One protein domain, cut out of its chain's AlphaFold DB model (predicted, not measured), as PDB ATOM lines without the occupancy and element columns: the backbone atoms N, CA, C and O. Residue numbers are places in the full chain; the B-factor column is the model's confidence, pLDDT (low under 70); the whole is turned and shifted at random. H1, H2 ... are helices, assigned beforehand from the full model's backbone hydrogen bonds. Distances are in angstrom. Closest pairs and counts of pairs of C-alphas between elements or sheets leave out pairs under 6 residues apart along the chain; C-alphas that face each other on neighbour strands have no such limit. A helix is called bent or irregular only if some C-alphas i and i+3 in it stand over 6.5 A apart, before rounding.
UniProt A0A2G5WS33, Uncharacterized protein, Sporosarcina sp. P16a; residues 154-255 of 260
ATOM      1  N   THR A 154     194.696 117.061 186.728       93.44
ATOM      2  CA  THR A 154     195.766 117.407 185.777       93.44
ATOM      3  C   THR A 154     195.197 117.699 184.395       93.44
ATOM      4  O   THR A 154     195.578 118.695 183.780       93.44
ATOM      5  N   ASP A 155     194.243 116.886 183.936       94.06
ATOM      6  CA  ASP A 155     193.572 117.073 182.648       94.06
ATOM      7  C   ASP A 155     192.890 118.450 182.594       94.06
ATOM      8  O   ASP A 155     193.072 119.209 181.641       94.06
ATOM      9  N   VAL A 156     192.161 118.808 183.659       91.75
ATOM     10  CA  VAL A 156     191.486 120.110 183.770       91.75
ATOM     11  C   VAL A 156     192.497 121.255 183.776       91.75
ATOM     12  O   VAL A 156     192.321 122.221 183.033       91.75
ATOM     13  N   LYS A 157     193.580 121.163 184.561       92.75
ATOM     14  CA  LYS A 157     194.616 122.209 184.587       92.75
ATOM     15  C   LYS A 157     195.268 122.394 183.204       92.75
ATOM     16  O   LYS A 157     195.451 123.532 182.774       92.75
ATOM     17  N   LEU A 158     195.565 121.314 182.474       94.38
ATOM     18  CA  LEU A 158     196.110 121.393 181.109       94.38
ATOM     19  C   LEU A 158     195.129 122.045 180.125       94.38
ATOM     20  O   LEU A 158     195.534 122.899 179.333       94.38
ATOM     21  N   LEU A 159     193.838 121.706 180.203       92.81
ATOM     22  CA  LEU A 159     192.797 122.346 179.390       92.81
ATOM     23  C   LEU A 159     192.679 123.846 179.669       92.81
ATOM     24  O   LEU A 159     192.536 124.627 178.729       92.81
ATOM     25  N   LEU A 160     192.778 124.263 180.934       90.38
ATOM     26  CA  LEU A 160     192.749 125.679 181.312       90.38
ATOM     27  C   LEU A 160     193.961 126.440 180.761       90.38
ATOM     28  O   LEU A 160     193.805 127.540 180.231       90.38
ATOM     29  N   LEU A 161     195.159 125.844 180.812       92.81
ATOM     30  CA  LEU A 161     196.354 126.432 180.196       92.81
ATOM     31  C   LEU A 161     196.189 126.578 178.679       92.81
ATOM     32  O   LEU A 161     196.511 127.633 178.125       92.81
ATOM     33  N   PHE A 162     195.654 125.552 178.012       92.06
ATOM     34  CA  PHE A 162     195.373 125.590 176.579       92.06
ATOM     35  C   PHE A 162     194.354 126.681 176.224       92.06
ATOM     36  O   PHE A 162     194.603 127.499 175.335       92.06
ATOM     37  N   GLN A 163     193.241 126.758 176.955       89.00
ATOM     38  CA  GLN A 163     192.220 127.782 176.757       89.00
ATOM     39  C   GLN A 163     192.785 129.191 176.945       89.00
ATOM     40  O   GLN A 163     192.557 130.059 176.102       89.00
ATOM     41  N   ALA A 164     193.515 129.423 178.036       88.00
ATOM     42  CA  ALA A 164     194.095 130.723 178.335       88.00
ATOM     43  C   ALA A 164     195.092 131.135 177.247       88.00
ATOM     44  O   ALA A 164     195.041 132.260 176.753       88.00
ATOM     45  N   LYS A 165     195.934 130.203 176.781       87.69
ATOM     46  CA  LYS A 165     196.856 130.457 175.671       87.69
ATOM     47  C   LYS A 165     196.119 130.779 174.368       87.69
ATOM     48  O   LYS A 165     196.480 131.743 173.699       87.69
ATOM     49  N   SER A 166     195.080 130.015 174.032       85.31
ATOM     50  CA  SER A 166     194.250 130.247 172.844       85.31
ATOM     51  C   SER A 166     193.582 131.626 172.886       85.31
ATOM     52  O   SER A 166     193.623 132.371 171.909       85.31
ATOM     53  N   ARG A 167     193.036 132.027 174.039       85.06
ATOM     54  CA  ARG A 167     192.421 133.350 174.208       85.06
ATOM     55  C   ARG A 167     193.438 134.483 174.087       85.06
ATOM     56  O   ARG A 167     193.185 135.409 173.332       85.06
ATOM     57  N   LEU A 168     194.605 134.375 174.722       84.00
ATOM     58  CA  LEU A 168     195.670 135.380 174.585       84.00
ATOM     59  C   LEU A 168     196.115 135.589 173.126       84.00
ATOM     60  O   LEU A 168     196.560 136.676 172.775       84.00
ATOM     61  N   LEU A 169     196.029 134.555 172.284       82.38
ATOM     62  CA  LEU A 169     196.431 134.631 170.879       82.38
ATOM     63  C   LEU A 169     195.329 135.168 169.958       82.38
ATOM     64  O   LEU A 169     195.635 135.852 168.983       82.38
ATOM     65  N   PHE A 170     194.061 134.842 170.232       80.69
ATOM     66  CA  PHE A 170     192.975 135.034 169.262       80.69
ATOM     67  C   PHE A 170     191.808 135.904 169.756       80.69
ATOM     68  O   PHE A 170     191.017 136.374 168.938       80.69
ATOM     69  N   ASP A 171     191.674 136.137 171.064       80.62
ATOM     70  CA  ASP A 171     190.586 136.923 171.655       80.62
ATOM     71  C   ASP A 171     191.011 138.386 171.843       80.62
ATOM     72  O   ASP A 171     191.652 138.752 172.828       80.62
ATOM     73  N   LYS A 172     190.636 139.245 170.886       73.50
ATOM     74  CA  LYS A 172     190.981 140.680 170.892       73.50
ATOM     75  C   LYS A 172     190.381 141.465 172.063       73.50
ATOM     76  O   LYS A 172     190.813 142.588 172.299       73.50
ATOM     77  N   TYR A 173     189.383 140.910 172.749       75.69
ATOM     78  CA  TYR A 173     188.654 141.576 173.828       75.69
ATOM     79  C   TYR A 173     188.910 140.930 175.193       75.69
ATOM     80  O   TYR A 173     188.163 141.184 176.139       75.69
ATOM     81  N   CYS A 174     189.932 140.076 175.317       78.00
ATOM     82  CA  CYS A 174     190.265 139.485 176.605       78.00
ATOM     83  C   CYS A 174     190.965 140.487 177.535       78.00
ATOM     84  O   CYS A 174     191.764 141.317 177.100       78.00
ATOM     85  N   ASP A 175     190.687 140.375 178.835       82.62
ATOM     86  CA  ASP A 175     191.503 141.000 179.874       82.62
ATOM     87  C   ASP A 175     192.836 140.245 179.961       82.62
ATOM     88  O   ASP A 175     192.959 139.192 180.597       82.62
ATOM     89  N   GLU A 176     193.824 140.760 179.234       85.94
ATOM     90  CA  GLU A 176     195.127 140.127 179.072       85.94
ATOM     91  C   GLU A 176     195.868 139.973 180.410       85.94
ATOM     92  O   GLU A 176     196.538 138.960 180.631       85.94
ATOM     93  N   GLU A 177     195.750 140.946 181.320       87.12
ATOM     94  CA  GLU A 177     196.434 140.907 182.614       87.12
ATOM     95  C   GLU A 177     195.842 139.832 183.517       87.12
ATOM     96  O   GLU A 177     196.585 138.989 184.041       87.12
ATOM     97  N   LYS A 178     194.510 139.809 183.646       85.12
ATOM     98  CA  LYS A 178     193.815 138.789 184.433       85.12
ATOM     99  C   LYS A 178     194.127 137.391 183.906       85.12
ATOM    100  O   LYS A 178     194.509 136.507 184.674       85.12
ATOM    101  N   LEU A 179     194.061 137.204 182.590       85.06
ATOM    102  CA  LEU A 179     194.283 135.905 181.967       85.06
ATOM    103  C   LEU A 179     195.739 135.424 182.103       85.06
ATOM    104  O   LEU A 179     195.984 134.240 182.340       85.06
ATOM    105  N   LYS A 180     196.725 136.330 182.015       88.62
ATOM    106  CA  LYS A 180     198.138 136.005 182.296       88.62
ATOM    107  C   LYS A 180     198.355 135.599 183.752       88.62
ATOM    108  O   LYS A 180     199.172 134.713 184.015       88.62
ATOM    109  N   LEU A 181     197.668 136.249 184.690       88.31
ATOM    110  CA  LEU A 181     197.768 135.933 186.113       88.31
ATOM    111  C   LEU A 181     197.198 134.540 186.408       88.31
ATOM    112  O   LEU A 181     197.846 133.745 187.091       88.31
ATOM    113  N   GLU A 182     196.049 134.206 185.824       84.06
ATOM    114  CA  GLU A 182     195.460 132.867 185.925       84.06
ATOM    115  C   GLU A 182     196.323 131.796 185.268       84.06
ATOM    116  O   GLU A 182     196.580 130.761 185.884       84.06
ATOM    117  N   PHE A 183     196.847 132.064 184.069       90.06
ATOM    118  CA  PHE A 183     197.765 131.154 183.386       90.06
ATOM    119  C   PHE A 183     198.971 130.819 184.271       90.06
ATOM    120  O   PHE A 183     199.296 129.649 184.466       90.06
ATOM    121  N   LYS A 184     199.614 131.837 184.860       91.75
ATOM    122  CA  LYS A 184     200.754 131.641 185.768       91.75
ATOM    123  C   LYS A 184     200.365 130.868 187.021       91.75
ATOM    124  O   LYS A 184     201.129 130.016 187.462       91.75
ATOM    125  N   LYS A 185     199.190 131.148 187.590       91.19
ATOM    126  CA  LYS A 185     198.683 130.432 188.763       91.19
ATOM    127  C   LYS A 185     198.516 128.941 188.469       91.19
ATOM    128  O   LYS A 185     199.085 128.129 189.190       91.19
ATOM    129  N   VAL A 186     197.795 128.591 187.403       91.81
ATOM    130  CA  VAL A 186     197.564 127.189 187.018       91.81
ATOM    131  C   VAL A 186     198.882 126.494 186.683       91.81
ATOM    132  O   VAL A 186     199.106 125.377 187.139       91.81
ATOM    133  N   LEU A 187     199.780 127.162 185.949       93.94
ATOM    134  CA  LEU A 187     201.090 126.611 185.602       93.94
ATOM    135  C   LEU A 187     201.914 126.306 186.859       93.94
ATOM    136  O   LEU A 187     202.418 125.197 187.004       93.94
ATOM    137  N   ASN A 188     202.002 127.250 187.796       93.50
ATOM    138  CA  ASN A 188     202.736 127.055 189.045       93.50
ATOM    139  C   ASN A 188     202.122 125.945 189.910       93.50
ATOM    140  O   ASN A 188     202.854 125.147 190.485       93.50
ATOM    141  N   GLU A 189     200.792 125.865 189.995       91.88
ATOM    142  CA  GLU A 189     200.095 124.787 190.713       91.88
ATOM    143  C   GLU A 189     200.272 123.407 190.068       91.88
ATOM    144  O   GLU A 189     199.972 122.402 190.703       91.88
ATOM    145  N   LEU A 190     200.672 123.341 188.801       91.50
ATOM    146  CA  LEU A 190     200.903 122.094 188.079       91.50
ATOM    147  C   LEU A 190     202.385 121.687 188.170       91.50
ATOM    148  O   LEU A 190     202.688 120.521 188.400       91.50
ATOM    149  N   LEU A 191     203.308 122.651 188.079       91.38
ATOM    150  CA  LEU A 191     204.750 122.417 188.226       91.38
ATOM    151  C   LEU A 191     205.149 122.016 189.652       91.38
ATOM    152  O   LEU A 191     205.973 121.120 189.826       91.38
ATOM    153  N   ASN A 192     204.546 122.657 190.657       90.19
ATOM    154  CA  ASN A 192     204.854 122.421 192.070       90.19
ATOM    155  C   ASN A 192     204.076 121.238 192.676       90.19
ATOM    156  O   ASN A 192     204.212 120.968 193.867       90.19
ATOM    157  N   ASP A 193     203.234 120.559 191.894       88.25
ATOM    158  CA  ASP A 193     202.487 119.391 192.356       88.25
ATOM    159  C   ASP A 193     203.398 118.154 192.346       88.25
ATOM    160  O   ASP A 193     203.816 117.668 191.287       88.25
ATOM    161  N   GLU A 194     203.734 117.655 193.537       85.88
ATOM    162  CA  GLU A 194     204.582 116.470 193.717       85.88
ATOM    163  C   GLU A 194     203.939 115.199 193.142       85.88
ATOM    164  O   GLU A 194     204.653 114.282 192.743       85.88
ATOM    165  N   GLY A 195     202.604 115.151 193.052       85.88
ATOM    166  CA  GLY A 195     201.868 114.019 192.486       85.88
ATOM    167  C   GLY A 195     201.796 114.022 190.957       85.88
ATOM    168  O   GLY A 195     201.332 113.049 190.358       85.88
ATOM    169  N   VAL A 196     202.234 115.102 190.307       88.56
ATOM    170  CA  VAL A 196     202.210 115.235 188.849       88.56
ATOM    171  C   VAL A 196     203.607 115.000 188.302       88.56
ATOM    172  O   VAL A 196     204.482 115.831 188.495       88.56
ATOM    173  N   TYR A 197     203.821 113.904 187.581       90.06
ATOM    174  CA  TYR A 197     205.096 113.573 186.932       90.06
ATOM    175  C   TYR A 197     205.065 113.912 185.440       90.06
ATOM    176  O   TYR A 197     203.990 114.126 184.871       90.06
ATOM    177  N   ALA A 198     206.222 113.885 184.778       91.12
ATOM    178  CA  ALA A 198     206.313 113.977 183.320       91.12
ATOM    179  C   ALA A 198     205.364 112.984 182.620       91.12
ATOM    180  O   ALA A 198     204.579 113.341 181.737       91.12
ATOM    181  N   GLN A 199     205.353 111.737 183.097       91.88
ATOM    182  CA  GLN A 199     204.462 110.690 182.596       91.88
ATOM    183  C   GLN A 199     202.976 111.034 182.785       91.88
ATOM    184  O   GLN A 199     202.151 110.680 181.936       91.88
ATOM    185  N   THR A 200     202.617 111.728 183.869       93.00
ATOM    186  CA  THR A 200     201.245 112.191 184.109       93.00
ATOM    187  C   THR A 200     200.829 113.191 183.032       93.00
ATOM    188  O   THR A 200     199.749 113.047 182.467       93.00
ATOM    189  N   ILE A 201     201.705 114.139 182.669       94.19
ATOM    190  CA  ILE A 201     201.441 115.123 181.604       94.19
ATOM    191  C   ILE A 201     201.245 114.446 180.249       94.19
ATOM    192  O   ILE A 201     200.278 114.763 179.553       94.19
ATOM    193  N   LEU A 202     202.109 113.487 179.891       94.81
ATOM    194  CA  LEU A 202     201.943 112.730 178.647       94.81
ATOM    195  C   LEU A 202     200.590 112.015 178.632       94.81
ATOM    196  O   LEU A 202     199.815 112.179 177.692       94.81
ATOM    197  N   SER A 203     200.290 111.264 179.693       94.75
ATOM    198  CA  SER A 203     199.071 110.455 179.788       94.75
ATOM    199  C   SER A 203     197.810 111.322 179.711       94.75
ATOM    200  O   SER A 203     196.880 110.996 178.973       94.75
ATOM    201  N   SER A 204     197.809 112.465 180.401       95.75
ATOM    202  CA  SER A 204     196.747 113.466 180.310       95.75
ATOM    203  C   SER A 204     196.623 114.047 178.902       95.75
ATOM    204  O   SER A 204     195.519 114.135 178.375       95.75
ATOM    205  N   SER A 205     197.732 114.389 178.237       96.12
ATOM    206  CA  SER A 205     197.686 114.921 176.868       96.12
ATOM    207  C   SER A 205     197.099 113.918 175.863       96.12
ATOM    208  O   SER A 205     196.246 114.288 175.058       96.12
ATOM    209  N   ILE A 206     197.463 112.636 175.969       95.88
ATOM    210  CA  ILE A 206     196.898 111.556 175.150       95.88
ATOM    211  C   ILE A 206     195.400 111.428 175.423       95.88
ATOM    212  O   ILE A 206     194.600 111.366 174.488       95.88
ATOM    213  N   LYS A 207     194.997 111.435 176.700       96.25
ATOM    214  CA  LYS A 207     193.584 111.363 177.085       96.25
ATOM    215  C   LYS A 207     192.780 112.518 176.486       96.25
ATOM    216  O   LYS A 207     191.745 112.283 175.867       96.25
ATOM    217  N   LEU A 208     193.265 113.748 176.620       95.50
ATOM    218  CA  LEU A 208     192.612 114.938 176.072       95.50
ATOM    219  C   LEU A 208     192.507 114.897 174.539       95.50
ATOM    220  O   LEU A 208     191.496 115.339 173.990       95.50
ATOM    221  N   SER A 209     193.520 114.352 173.859       94.44
ATOM    222  CA  SER A 209     193.515 114.159 172.402       94.44
ATOM    223  C   SER A 209     192.459 113.134 171.982       94.44
ATOM    224  O   SER A 209     191.644 113.402 171.101       94.44
ATOM    225  N   ASN A 210     192.378 112.002 172.690       93.62
ATOM    226  CA  ASN A 210     191.380 110.956 172.438       93.62
ATOM    227  C   ASN A 210     189.940 111.424 172.700       93.62
ATOM    228  O   ASN A 210     189.024 111.012 171.993       93.62
ATOM    229  N   LEU A 211     189.739 112.312 173.678       91.44
ATOM    230  CA  LEU A 211     188.454 112.984 173.920       91.44
ATOM    231  C   LEU A 211     188.141 114.070 172.873       91.44
ATOM    232  O   LEU A 211     187.092 114.709 172.929       91.44
ATOM    233  N   GLY A 212     189.056 114.320 171.933       91.25
ATOM    234  CA  GLY A 212     188.925 115.339 170.901       91.25
ATOM    235  C   GLY A 212     188.989 116.767 171.436       91.25
ATOM    236  O   GLY A 212     188.646 117.687 170.699       91.25
ATOM    237  N   LEU A 213     189.397 116.990 172.692       91.69
ATOM    238  CA  LEU A 213     189.484 118.321 173.313       91.69
ATOM    239  C   LEU A 213     190.743 119.092 172.905       91.69
ATOM    240  O   LEU A 213     190.809 120.309 173.056       91.69
ATOM    241  N   ILE A 214     191.734 118.390 172.374       94.19
ATOM    242  CA  ILE A 214     192.922 118.961 171.744       94.19
ATOM    243  C   ILE A 214     193.186 118.216 170.437       94.19
ATOM    244  O   ILE A 214     192.613 117.156 170.190       94.19
ATOM    245  N   SER A 215     194.050 118.773 169.596       91.50
ATOM    246  CA  SER A 215     194.341 118.202 168.278       91.50
ATOM    247  C   SER A 215     195.498 117.207 168.298       91.50
ATOM    248  O   SER A 215     195.567 116.333 167.437       91.50
ATOM    249  N   ARG A 216     196.452 117.403 169.211       92.25
ATOM    250  CA  ARG A 216     197.689 116.628 169.319       92.25
ATOM    251  C   ARG A 216     198.054 116.430 170.779       92.25
ATOM    252  O   ARG A 216     197.919 117.350 171.582       92.25
ATOM    253  N   ASP A 217     198.532 115.246 171.108       91.75
ATOM    254  CA  ASP A 217     199.175 114.945 172.377       91.75
ATOM    255  C   ASP A 217     200.568 115.594 172.477       91.75
ATOM    256  O   ASP A 217     201.058 116.232 171.541       91.75
ATOM    257  N   CYS A 218     201.186 115.499 173.656       90.88
ATOM    258  CA  CYS A 218     202.553 115.959 173.862       90.88
ATOM    259  C   CYS A 218     203.520 115.078 173.057       90.88
ATOM    260  O   CYS A 218     203.503 113.856 173.179       90.88
ATOM    261  N   GLY A 219     204.382 115.704 172.253       87.44
ATOM    262  CA  GLY A 219     205.363 115.022 171.409       87.44
ATOM    263  C   GLY A 219     206.675 114.694 172.124       87.44
ATOM    264  O   GLY A 219     207.563 114.085 171.527       87.44
ATOM    265  N   MET A 220     206.827 115.106 173.384       88.50
ATOM    266  CA  MET A 220     208.030 114.850 174.173       88.50
ATOM    267  C   MET A 220     207.944 113.528 174.935       88.50
ATOM    268  O   MET A 220     206.923 113.183 175.528       88.50
ATOM    269  N   THR A 221     209.063 112.804 174.981       86.75
ATOM    270  CA  THR A 221     209.215 111.634 175.851       86.75
ATOM    271  C   THR A 221     209.314 112.086 177.315       86.75
ATOM    272  O   THR A 221     210.033 113.045 177.596       86.75
ATOM    273  N   PRO A 222     208.624 111.429 178.259       88.31
ATOM    274  CA  PRO A 222     208.677 111.795 179.666       88.31
ATOM    275  C   PRO A 222     209.976 111.296 180.307       88.31
ATOM    276  O   PRO A 222     210.375 110.151 180.097       88.31
ATOM    277  N   TYR A 223     210.629 112.155 181.088       82.75
ATOM    278  CA  TYR A 223     211.791 111.800 181.903       82.75
ATOM    279  C   TYR A 223     211.871 112.715 183.132       82.75
ATOM    280  O   TYR A 223     211.875 113.940 183.021       82.75
ATOM    281  N   ASP A 224     211.938 112.102 184.311       66.50
ATOM    282  CA  ASP A 224     211.999 112.790 185.601       66.50
ATOM    283  C   ASP A 224     213.445 112.719 186.143       66.50
ATOM    284  O   ASP A 224     213.785 111.832 186.923       66.50
ATOM    285  N   ASP A 225     214.328 113.606 185.666       68.88
ATOM    286  CA  ASP A 225     215.666 113.825 186.246       68.88
ATOM    287  C   ASP A 225     215.623 114.859 187.397       68.88
ATOM    288  O   ASP A 225     214.544 115.307 187.787       68.88
ATOM    289  N   GLU A 226     216.778 115.252 187.958       56.81
ATOM    290  CA  GLU A 226     216.866 116.229 189.067       56.81
ATOM    291  C   GLU A 226     216.206 117.589 188.761       56.81
ATOM    292  O   GLU A 226     215.889 118.336 189.688       56.81
ATOM    293  N   PHE A 227     215.968 117.911 187.484       57.94
ATOM    294  CA  PHE A 227     215.320 119.151 187.055       57.94
ATOM    295  C   PHE A 227     213.879 118.947 186.573       57.94
ATOM    296  O   PHE A 227     213.120 119.915 186.573       57.94
ATOM    297  N   GLY A 228     213.497 117.714 186.220       65.94
ATOM    298  CA  GLY A 228     212.166 117.306 185.776       65.94
ATOM    299  C   GLY A 228     211.734 117.990 184.475       65.94
ATOM    300  O   GLY A 228     211.621 119.212 184.390       65.94
ATOM    301  N   ASN A 229     211.377 117.235 183.435       86.38
ATOM    302  CA  ASN A 229     210.982 117.854 182.162       86.38
ATOM    303  C   ASN A 229     209.513 118.330 182.104       86.38
ATOM    304  O   ASN A 229     209.029 118.673 181.023       86.38
ATOM    305  N   LYS A 230     208.811 118.421 183.248       89.56
ATOM    306  CA  LYS A 230     207.391 118.822 183.334       89.56
ATOM    307  C   LYS A 230     207.108 120.135 182.599       89.56
ATOM    308  O   LYS A 230     206.192 120.192 181.782       89.56
ATOM    309  N   ASP A 231     207.903 121.180 182.855       91.06
ATOM    310  CA  ASP A 231     207.723 122.493 182.208       91.06
ATOM    311  C   ASP A 231     207.912 122.404 180.690       91.06
ATOM    312  O   ASP A 231     207.110 122.942 179.927       91.06
ATOM    313  N   ALA A 232     208.928 121.664 180.239       91.12
ATOM    314  CA  ALA A 232     209.178 121.458 178.818       91.12
ATOM    315  C   ALA A 232     208.007 120.728 178.142       91.12
ATOM    316  O   ALA A 232     207.543 121.165 177.090       91.12
ATOM    317  N   MET A 233     207.470 119.688 178.783       93.75
ATOM    318  CA  MET A 233     206.321 118.939 178.274       93.75
ATOM    319  C   MET A 233     205.046 119.780 178.206       93.75
ATOM    320  O   MET A 233     204.333 119.733 177.207       93.75
ATOM    321  N   ILE A 234     204.761 120.593 179.227       94.38
ATOM    322  CA  ILE A 234     203.599 121.498 179.213       94.38
ATOM    323  C   ILE A 234     203.751 122.537 178.096       94.38
ATOM    324  O   ILE A 234     202.786 122.839 177.392       94.38
ATOM    325  N   ARG A 235     204.959 123.078 177.893       93.50
ATOM    326  CA  ARG A 235     205.230 124.012 176.791       93.50
ATOM    327  C   ARG A 235     205.050 123.354 175.431       93.50
ATOM    328  O   ARG A 235     204.402 123.958 174.580       93.50
ATOM    329  N   ASP A 236     205.580 122.149 175.231       94.31
ATOM    330  CA  ASP A 236     205.386 121.398 173.989       94.31
ATOM    331  C   ASP A 236     203.897 121.130 173.741       94.31
ATOM    332  O   ASP A 236     203.386 121.517 172.693       94.31
ATOM    333  N   PHE A 237     203.166 120.622 174.736       95.38
ATOM    334  CA  PHE A 237     201.712 120.442 174.672       95.38
ATOM    335  C   PHE A 237     200.981 121.708 174.184       95.38
ATOM    336  O   PHE A 237     200.133 121.636 173.288       95.38
ATOM    337  N   LEU A 238     201.323 122.880 174.731       94.44
ATOM    338  CA  LEU A 238     200.719 124.150 174.319       94.44
ATOM    339  C   LEU A 238     201.108 124.544 172.888       94.44
ATOM    340  O   LEU A 238     200.256 125.016 172.137       94.44
ATOM    341  N   VAL A 239     202.371 124.351 172.497       93.25
ATOM    342  CA  VAL A 239     202.876 124.681 171.153       93.25
ATOM    343  C   VAL A 239     202.249 123.785 170.086       93.25
ATOM    344  O   VAL A 239     201.818 124.294 169.051       93.25
ATOM    345  N   GLN A 240     202.130 122.478 170.335       91.69
ATOM    346  CA  GLN A 240     201.526 121.525 169.395       91.69
ATOM    347  C   GLN A 240     200.064 121.861 169.077       91.69
ATOM    348  O   GLN A 240     199.597 121.620 167.962       91.69
ATOM    349  N   ASN A 241     199.348 122.453 170.037       91.44
ATOM    350  CA  ASN A 241     197.923 122.755 169.916       91.44
ATOM    351  C   ASN A 241     197.617 124.232 169.619       91.44
ATOM    352  O   ASN A 241     196.464 124.573 169.371       91.44
ATOM    353  N   GLN A 242     198.622 125.115 169.581       85.88
ATOM    354  CA  GLN A 242     198.420 126.571 169.518       85.88
ATOM    355  C   GLN A 242     197.591 127.052 168.313       85.88
ATOM    356  O   GLN A 242     196.888 128.050 168.415       85.88
ATOM    357  N   ASN A 243     197.670 126.347 167.181       81.81
ATOM    358  CA  ASN A 243     197.051 126.757 165.916       81.81
ATOM    359  C   ASN A 243     195.802 125.949 165.555       81.81
ATOM    360  O   ASN A 243     195.227 126.178 164.493       81.81
ATOM    361  N   ASN A 244     195.402 124.977 166.378       82.50
ATOM    362  CA  ASN A 244     194.305 124.086 166.031       82.50
ATOM    363  C   ASN A 244     193.377 123.849 167.223       82.50
ATOM    364  O   ASN A 244     193.680 123.077 168.135       82.50
ATOM    365  N   VAL A 245     192.233 124.528 167.184       83.38
ATOM    366  CA  VAL A 245     191.152 124.372 168.153       83.38
ATOM    367  C   VAL A 245     190.133 123.396 167.579       83.38
ATOM    368  O   VAL A 245     189.551 123.645 166.525       83.38
ATOM    369  N   THR A 246     189.903 122.283 168.271       86.50
ATOM    370  CA  THR A 246     188.976 121.252 167.800       86.50
ATOM    371  C   THR A 246     187.514 121.692 167.928       86.50
ATOM    372  O   THR A 246     187.154 122.570 168.723       86.50
ATOM    373  N   ALA A 247     186.627 121.042 167.170       83.88
ATOM    374  CA  ALA A 247     185.188 121.284 167.263       83.88
ATOM    375  C   ALA A 247     184.634 120.947 168.662       83.88
ATOM    376  O   ALA A 247     183.902 121.750 169.240       83.88
ATOM    377  N   HIS A 248     185.045 119.812 169.242       84.38
ATOM    378  CA  HIS A 248     184.635 119.406 170.592       84.38
ATOM    379  C   HIS A 248     185.084 120.424 171.644       84.38
ATOM    380  O   HIS A 248     184.283 120.823 172.488       84.38
ATOM    381  N   PHE A 249     186.319 120.929 171.548       86.50
ATOM    382  CA  PHE A 249     186.776 121.990 172.439       86.50
ATOM    383  C   PHE A 249     186.005 123.291 172.238       86.50
ATOM    384  O   PHE A 249     185.718 123.980 173.205       86.50
ATOM    385  N   THR A 250     185.635 123.640 171.006       82.69
ATOM    386  CA  THR A 250     184.853 124.857 170.733       82.69
ATOM    387  C   THR A 250     183.486 124.814 171.419       82.69
ATOM    388  O   THR A 250     183.056 125.814 171.995       82.69
ATOM    389  N   VAL A 251     182.828 123.650 171.415       80.06
ATOM    390  CA  VAL A 251     181.577 123.434 172.154       80.06
ATOM    391  C   VAL A 251     181.831 123.489 173.662       80.06
ATOM    392  O   VAL A 251     181.151 124.224 174.376       80.06
ATOM    393  N   PHE A 252     182.851 122.773 174.139       81.69
ATOM    394  CA  PHE A 252     183.177 122.684 175.561       81.69
ATOM    395  C   PHE A 252     183.652 124.016 176.167       81.69
ATOM    396  O   PHE A 252     183.337 124.339 177.311       81.69
ATOM    397  N   ARG A 253     184.345 124.853 175.387       80.56
ATOM    398  CA  ARG A 253     184.906 126.146 175.806       80.56
ATOM    399  C   ARG A 253     183.855 127.088 176.389       80.56
ATOM    400  O   ARG A 253     184.206 127.907 177.236       80.56
ATOM    401  N   LYS A 254     182.587 126.985 175.976       77.00
ATOM    402  CA  LYS A 254     181.486 127.789 176.537       77.00
ATOM    403  C   LYS A 254     181.323 127.579 178.046       77.00
ATOM    404  O   LYS A 254     181.004 128.522 178.756       77.00
ATOM    405  N   TYR A 255     181.613 126.374 178.526       75.69
ATOM    406  CA  TYR A 255     181.529 126.003 179.938       75.69
ATOM    407  C   TYR A 255     182.811 126.298 180.723       75.69
ATOM    408  O   TYR A 255     182.819 126.262 181.950       75.69
TER     409      TYR A 255
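What this domain is: This is residues 154 to 255 of the 260 residues of an uncharacterized protein of Sporosarcina sp. P16a (UniProt A0A2G5WS33). A helical hairpin, with the long helices H1 and H2 side by side and running opposite ways, has a second pair of helices packed at steep angles on H1, H3 on its first residues, 154 to 158, and H4 farther along it, on residues 158 to 165. H3 and H4 also lie side by side but run the same way, joined by a long loop, while the short last helix H5 sits near H1 at the edge of the body. The printed part has 102 residues with five named helices, in the order H1, H2, H3, H4, H5, and no named strand; the class is all helix. It is compact, with a radius of gyration of the C-alphas of 13.2 A and spans of 41 by 29 by 20 A.

Where its parts are: H1, the longest helix, covers residues 154 to 170 and is 24.3 A long from C-alpha 154 at (195.766, 117.407, 185.777) to C-alpha 170 at (192.975, 135.034, 169.262). H2 covers residues 176 to 191, 22.1 A. H3 covers residues 198 to 210, 18.7 A. H4 covers residues 230 to 241, 16.9 A. H5 covers residues 247 to 255, 14.0 A, and ends at C-alpha 255 at (181.529, 126.003, 179.938). H5 is neither bent nor irregular, but only just: C-alphas 251 and 254 are 6.2 A apart.

How they stand to each other: H1 is the hub and touches H2, H3 and H4. H1 and H2 form a helical hairpin at a shallow tilt of 27 degrees, opposite ways; their closest C-alphas, of Leu 161 and Phe 183, are 5.9 A apart. H1 touches H3 with residues 154 to 158 alone, closest at the C-alphas of Asp 155 and Ser 204, 5.3 A, at a steep tilt of 69 degrees, only just short of about perpendicular. H1 touches H4 with residues 158 to 165 alone, closest at the C-alphas of Phe 162 and Leu 238, 6.0 A, at a steep tilt of 51 degrees. H3 and H4 touch at a shallow tilt of 20 degrees, the same way; the C-alphas of Ala 198 and Lys 230 are closest, at 5.0 A. The helix packing is part aligned, part crossed. H5 touches no helix; it is close to H1 but not clearly touching, with the closest C-alphas, of Gln 163 and Arg 253, 7.6 A apart. H5 is apart from H2, H3 and H4. Each O i to N i+4 pair is within hydrogen-bond range in H1, H2, H3 and H4, and 3 of 5 are in H5.

The domain as a whole: The two C-alphas farthest apart, of Tyr 173 and Glu 226, are 40.9 A apart. The printed part has no cut. The link from H3 to H4, residues 211 to 229, is long. Mean pLDDT of the printed part is 87.6, and residues 224 to 228, in that link, are under 70.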